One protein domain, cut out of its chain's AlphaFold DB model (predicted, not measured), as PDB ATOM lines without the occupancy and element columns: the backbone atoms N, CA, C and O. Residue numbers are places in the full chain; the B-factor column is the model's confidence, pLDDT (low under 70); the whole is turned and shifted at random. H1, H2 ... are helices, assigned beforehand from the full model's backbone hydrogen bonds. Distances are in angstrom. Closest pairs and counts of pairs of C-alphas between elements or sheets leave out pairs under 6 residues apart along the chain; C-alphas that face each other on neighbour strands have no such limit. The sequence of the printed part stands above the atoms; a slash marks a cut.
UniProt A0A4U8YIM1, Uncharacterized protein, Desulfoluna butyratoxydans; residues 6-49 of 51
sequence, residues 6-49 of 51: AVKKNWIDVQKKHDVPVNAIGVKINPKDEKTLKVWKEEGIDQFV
ATOM      1  N   ALA A   6     -15.142  37.356  25.674       90.75
ATOM      2  CA  ALA A   6     -13.853  36.810  26.088       90.75
ATOM      3  C   ALA A   6     -13.590  37.100  27.570       90.75
ATOM      4  O   ALA A   6     -13.156  36.210  28.306       90.75
ATOM      5  N   VAL A   7     -13.934  38.309  28.031       90.50
ATOM      6  CA  VAL A   7     -13.857  38.680  29.453       90.50
ATOM      7  C   VAL A   7     -14.789  37.802  30.280       90.50
ATOM      8  O   VAL A   7     -14.358  37.257  31.293       90.50
ATOM      9  N   LYS A   8     -16.033  37.596  29.831       91.94
ATOM     10  CA  LYS A   8     -16.999  36.719  30.506       91.94
ATOM     11  C   LYS A   8     -16.485  35.287  30.634       91.94
ATOM     12  O   LYS A   8     -16.529  34.719  31.722       91.94
ATOM     13  N   LYS A   9     -15.971  34.710  29.543       93.00
ATOM     14  CA  LYS A   9     -15.414  33.351  29.545       93.00
ATOM     15  C   LYS A   9     -14.257  33.229  30.538       93.00
ATOM     16  O   LYS A   9     -14.293  32.353  31.396       93.00
ATOM     17  N   ASN A  10     -13.300  34.157  30.480       93.81
ATOM     18  CA  ASN A  10     -12.178  34.184  31.418       93.81
ATOM     19  C   ASN A  10     -12.653  34.327  32.870       93.81
ATOM     20  O   ASN A  10     -12.182  33.620  33.754       93.81
ATOM     21  N   TRP A  11     -13.623  35.206  33.115       94.19
ATOM     22  CA  TRP A  11     -14.174  35.428  34.445       94.19
ATOM     23  C   TRP A  11     -14.843  34.163  34.999       94.19
ATOM     24  O   TRP A  11     -14.606  33.809  36.150       94.19
ATOM     25  N   ILE A  12     -15.597  33.420  34.185       94.12
ATOM     26  CA  ILE A  12     -16.173  32.127  34.584       94.12
ATOM     27  C   ILE A  12     -15.070  31.111  34.920       94.12
ATOM     28  O   ILE A  12     -15.144  30.443  35.953       94.12
ATOM     29  N   ASP A  13     -14.039  30.993  34.079       94.31
ATOM     30  CA  ASP A  13     -12.919  30.069  34.309       94.31
ATOM     31  C   ASP A  13     -12.135  30.405  35.584       94.31
ATOM     32  O   ASP A  13     -11.665  29.510  36.289       94.31
ATOM     33  N   VAL A  14     -12.025  31.693  35.903       93.75
ATOM     34  CA  VAL A  14     -11.456  32.179  37.157       93.75
ATOM     35  C   VAL A  14     -12.395  31.867  38.326       93.75
ATOM     36  O   VAL A  14     -11.961  31.236  39.284       93.75
ATOM     37  N   GLN A  15     -13.685  32.210  38.246       93.56
ATOM     38  CA  GLN A  15     -14.659  31.976  39.317       93.56
ATOM     39  C   GLN A  15     -14.737  30.502  39.727       93.56
ATOM     40  O   GLN A  15     -14.769  30.212  40.916       93.56
ATOM     41  N   LYS A  16     -14.686  29.558  38.778       93.56
ATOM     42  CA  LYS A  16     -14.700  28.107  39.066       93.56
ATOM     43  C   LYS A  16     -13.531  27.626  39.938       93.56
ATOM     44  O   LYS A  16     -13.599  26.533  40.505       93.56
ATOM     45  N   LYS A  17     -12.439  28.395  40.004       93.19
ATOM     46  CA  LYS A  17     -11.255  28.102  40.827       93.19
ATOM     47  C   LYS A  17     -11.358  28.677  42.241       93.19
ATOM     48  O   LYS A  17     -10.482  28.393  43.052       93.19
ATOM     49  N   HIS A  18     -12.393  29.466  42.531       92.81
ATOM     50  CA  HIS A  18     -12.567  30.156  43.804       92.81
ATOM     51  C   HIS A  18     -13.951  29.881  44.406       92.81
ATOM     52  O   HIS A  18     -14.976  29.989  43.739       92.81
ATOM     53  N   ASP A  19     -13.986  29.626  45.712       91.06
ATOM     54  CA  ASP A  19     -15.229  29.382  46.467       91.06
ATOM     55  C   ASP A  19     -15.882  30.689  46.965       91.06
ATOM     56  O   ASP A  19     -16.827  30.694  47.749       91.06
ATOM     57  N   VAL A  20     -15.358  31.837  46.529       92.88
ATOM     58  CA  VAL A  20     -15.838  33.173  46.897       92.88
ATOM     59  C   VAL A  20     -16.071  34.017  45.645       92.88
ATOM     60  O   VAL A  20     -15.439  33.754  44.620       92.88
ATOM     61  N   PRO A  21     -16.921  35.058  45.705       93.69
ATOM     62  CA  PRO A  21     -17.101  35.974  44.585       93.69
ATOM     63  C   PRO A  21     -15.772  36.644  44.229       93.69
ATOM     64  O   PRO A  21     -15.178  37.335  45.061       93.69
ATOM     65  N   VAL A  22     -15.307  36.447  42.999       95.50
ATOM     66  CA  VAL A  22     -14.099  37.079  42.449       95.50
ATOM     67  C   VAL A  22     -14.453  37.869  41.199       95.50
ATOM     68  O   VAL A  22     -15.434  37.564  40.530       95.50
ATOM     69  N   ASN A  23     -13.686  38.910  40.892       93.50
ATOM     70  CA  ASN A  23     -13.831  39.687  39.664       93.50
ATOM     71  C   ASN A  23     -13.130  38.994  38.474       93.50
ATOM     72  O   ASN A  23     -12.521  37.933  38.625       93.50
ATOM     73  N   ALA A  24     -13.179  39.611  37.289       90.06
ATOM     74  CA  ALA A  24     -12.639  39.043  36.046       90.06
ATOM     75  C   ALA A  24     -11.123  38.773  36.047       90.06
ATOM     76  O   ALA A  24     -10.627  38.102  35.143       90.06
ATOM     77  N   ILE A  25     -10.395  39.281  37.047       90.12
ATOM     78  CA  ILE A  25      -8.953  39.072  37.231       90.12
ATOM     79  C   ILE A  25      -8.630  38.174  38.439       90.12
ATOM     80  O   ILE A  25      -7.463  37.998  38.771       90.12
ATOM     81  N   GLY A  26      -9.639  37.602  39.105       91.00
ATOM     82  CA  GLY A  26      -9.456  36.657  40.217       91.00
ATOM     83  C   GLY A  26      -9.266  37.298  41.585       91.00
ATOM     84  O   GLY A  26      -8.937  36.615  42.552       91.00
ATOM     85  N   VAL A  27      -9.505  38.602  41.703       94.12
ATOM     86  CA  VAL A  27      -9.489  39.291  42.994       94.12
ATOM     87  C   VAL A  27     -10.869  39.179  43.624       94.12
ATOM     88  O   VAL A  27     -11.878  39.451  42.973       94.12
ATOM     89  N   LYS A  28     -10.921  38.797  44.905       94.62
ATOM     90  CA  LYS A  28     -12.167  38.731  45.676       94.62
ATOM     91  C   LYS A  28     -12.923  40.055  45.570       94.62
ATOM     92  O   LYS A  28     -12.372  41.110  45.883       94.62
ATOM     93  N   ILE A  29     -14.184  39.992  45.152       93.88
ATOM     94  CA  ILE A  29     -15.030  41.177  45.061       93.88
ATOM     95  C   ILE A  29     -15.289  41.667  46.483       93.88
ATOM     96  O   ILE A  29     -15.707  40.906  47.361       93.88
ATOM     97  N   ASN A  30     -15.015  42.947  46.724       92.94
ATOM     98  CA  ASN A  30     -15.338  43.558  48.001       92.94
ATOM     99  C   ASN A  30     -16.870  43.612  48.144       92.94
ATOM    100  O   ASN A  30     -17.532  44.052  47.209       92.94
ATOM    101  N   PRO A  31     -17.459  43.230  49.290       88.81
ATOM    102  CA  PRO A  31     -18.902  43.349  49.506       88.81
ATOM    103  C   PRO A  31     -19.448  44.778  49.339       88.81
ATOM    104  O   PRO A  31     -20.637  44.940  49.093       88.81
ATOM    105  N   LYS A  32     -18.595  45.805  49.453       92.88
ATOM    106  CA  LYS A  32     -18.947  47.212  49.192       92.88
ATOM    107  C   LYS A  32     -18.848  47.613  47.713       92.88
ATOM    108  O   LYS A  32     -19.276  48.704  47.358       92.88
ATOM    109  N   ASP A  33     -18.271  46.771  46.856       91.94
ATOM    110  CA  ASP A  33     -18.227  46.992  45.407       91.94
ATOM    111  C   ASP A  33     -19.513  46.460  44.763       91.94
ATOM    112  O   ASP A  33     -19.556  45.414  44.107       91.94
ATOM    113  N   GLU A  34     -20.595  47.201  44.998       93.00
ATOM    114  CA  GLU A  34     -21.932  46.863  44.516       93.00
ATOM    115  C   GLU A  34     -21.992  46.791  42.990       93.00
ATOM    116  O   GLU A  34     -22.748  45.994  42.435       93.00
ATOM    117  N   LYS A  35     -21.170  47.585  42.294       91.56
ATOM    118  CA  LYS A  35     -21.145  47.621  40.833       91.56
ATOM    119  C   LYS A  35     -20.601  46.312  40.272       91.56
ATOM    120  O   LYS A  35     -21.256  45.699  39.429       91.56
ATOM    121  N   THR A  36     -19.442  45.866  40.752       91.19
ATOM    122  CA  THR A  36     -18.846  44.603  40.300       91.19
ATOM    123  C   THR A  36     -19.696  43.410  40.724       91.19
ATOM    124  O   THR A  36     -19.909  42.508  39.918       91.19
ATOM    125  N   LEU A  37     -20.253  43.423  41.943       93.25
ATOM    126  CA  LEU A  37     -21.180  42.382  42.404       93.25
ATOM    127  C   LEU A  37     -22.442  42.297  41.548       93.25
ATOM    128  O   LEU A  37     -22.909  41.198  41.250       93.25
ATOM    129  N   LYS A  38     -23.003  43.445  41.162       93.56
ATOM    130  CA  LYS A  38     -24.193  43.494  40.320       93.56
ATOM    131  C   LYS A  38     -23.906  42.896  38.947       93.56
ATOM    132  O   LYS A  38     -24.624  41.989  38.547       93.56
ATOM    133  N   VAL A  39     -22.824  43.318  38.290       92.88
ATOM    134  CA  VAL A  39     -22.414  42.758  36.988       92.88
ATOM    135  C   VAL A  39     -22.156  41.257  37.099       92.88
ATOM    136  O   VAL A  39     -22.625  40.488  36.273       92.88
ATOM    137  N   TRP A  40     -21.462  40.822  38.150       92.81
ATOM    138  CA  TRP A  40     -21.177  39.411  38.394       92.81
ATOM    139  C   TRP A  40     -22.451  38.550  38.482       92.81
ATOM    140  O   TRP A  40     -22.498  37.474  37.883       92.81
ATOM    141  N   LYS A  41     -23.502  39.043  39.154       92.75
ATOM    142  CA  LYS A  41     -24.818  38.380  39.209       92.75
ATOM    143  C   LYS A  41     -25.599  38.489  37.899       92.75
ATOM    144  O   LYS A  41     -26.161  37.500  37.447       92.75
ATOM    145  N   GLU A  42     -25.653  39.671  37.286       93.62
ATOM    146  CA  GLU A  42     -26.386  39.898  36.029       93.62
ATOM    147  C   GLU A  42     -25.827  39.040  34.886       93.62
ATOM    148  O   GLU A  42     -26.579  38.542  34.051       93.62
ATOM    149  N   GLU A  43     -24.516  38.803  34.882       92.00
ATOM    150  CA  GLU A  43     -23.848  37.954  33.898       92.00
ATOM    151  C   GLU A  43     -23.944  36.450  34.216       92.00
ATOM    152  O   GLU A  43     -23.513  35.635  33.393       92.00
ATOM    153  N   GLY A  44     -24.524  36.077  35.363       92.38
ATOM    154  CA  GLY A  44     -24.718  34.692  35.805       92.38
ATOM    155  C   GLY A  44     -23.435  33.996  36.261       92.38
ATOM    156  O   GLY A  44     -23.338  32.770  36.208       92.38
ATOM    157  N   ILE A  45     -22.416  34.761  36.660       93.12
ATOM    158  CA  ILE A  45     -21.112  34.218  37.066       93.12
ATOM    159  C   ILE A  45     -21.201  33.594  38.467       93.12
ATOM    160  O   ILE A  45     -20.464  32.662  38.791       93.12
ATOM    161  N   ASP A  46     -22.162  34.042  39.272       92.69
ATOM    162  CA  ASP A  46     -22.459  33.527  40.608       92.69
ATOM    163  C   ASP A  46     -22.810  32.038  40.648       92.69
ATOM    164  O   ASP A  46     -22.514  31.356  41.628       92.69
ATOM    165  N   GLN A  47     -23.348  31.506  39.552       93.12
ATOM    166  CA  GLN A  47     -23.698  30.092  39.419       93.12
ATOM    167  C   GLN A  47     -22.478  29.160  39.443       93.12
ATOM    168  O   GLN A  47     -22.621  27.958  39.659       93.12
ATOM    169  N   PHE A  48     -21.276  29.698  39.218       92.50
ATOM    170  CA  PHE A  48     -20.033  28.931  39.163       92.50
ATOM    171  C   PHE A  48     -19.237  28.952  40.474       92.50
ATOM    172  O   PHE A  48     -18.134  28.403  40.519       92.50
ATOM    173  N   VAL A  49     -19.773  29.568  41.531       88.69
ATOM    174  CA  VAL A  49     -19.210  29.457  42.882       88.69
ATOM    175  C   VAL A  49     -19.418  28.027  43.371       88.69
ATOM    176  O   VAL A  49     -20.551  27.545  43.432       88.69
TER     177      VAL A  49
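AT A GLANCE: This is residues 6 to 49 of the 51 residues of an uncharacterized protein of Desulfoluna butyratoxydans (UniProt A0A4U8YIM1). Two short helices, H1 and H2, stand at the two ends of a small rounded body, and a long looping link of residues 16 to 33 winds from one to the other. The very short H3 follows H2 and comes back to pack on H1. The printed part has 44 residues with three named helices, in the order H1, H2, H3, and no named strand; the class is all helix. The whole is compact, with a radius of gyration of the C-alphas of 9.0 A, and the C-alphas span 23 by 18 by 17 A.

IN THESE COORDINATES: H1, the longest helix, holds residues 6 to 15 and measures 14.1 A from its first to its last C-alpha; C-alpha 6 is at (-13.853, 36.810, 26.088). H2 holds residues 34 to 42 and measures 11.8 A, beginning with C-alpha 34 at (-21.932, 46.863, 44.516). H3 holds residues 45 to 48, with C-alpha 48 at (-20.033, 28.931, 39.163).

HOW THE PARTS SIT: H1 touches H3, with 5 pairs of C-alphas within 8 A; the closest are those of Ile 12 and Ile 45, 5.9 A apart. H2 and H3 are close but not clearly touching: their closest C-alphas, those of Trp 40 and Asp 46, are 6.4 A apart. H1 and H2 are apart. In H1 and H2 every O i to N i+4 pair is within hydrogen-bond range. H3 is too short for such a pair, and its one O i to N i+3 pair is within range.

THE WHOLE: The two C-alphas farthest apart are those of Ala 6 and Lys 32, at 25.8 A. The link from H1 to H2 is long, 18 residues, and its C-alphas lie 4 to 14 A from the mean of the C-alphas; the link from H2 to H3 is tight, 2 residues. The printed part has no cut. The mean pLDDT of the printed part is 92.6, and no printed residue is under 70.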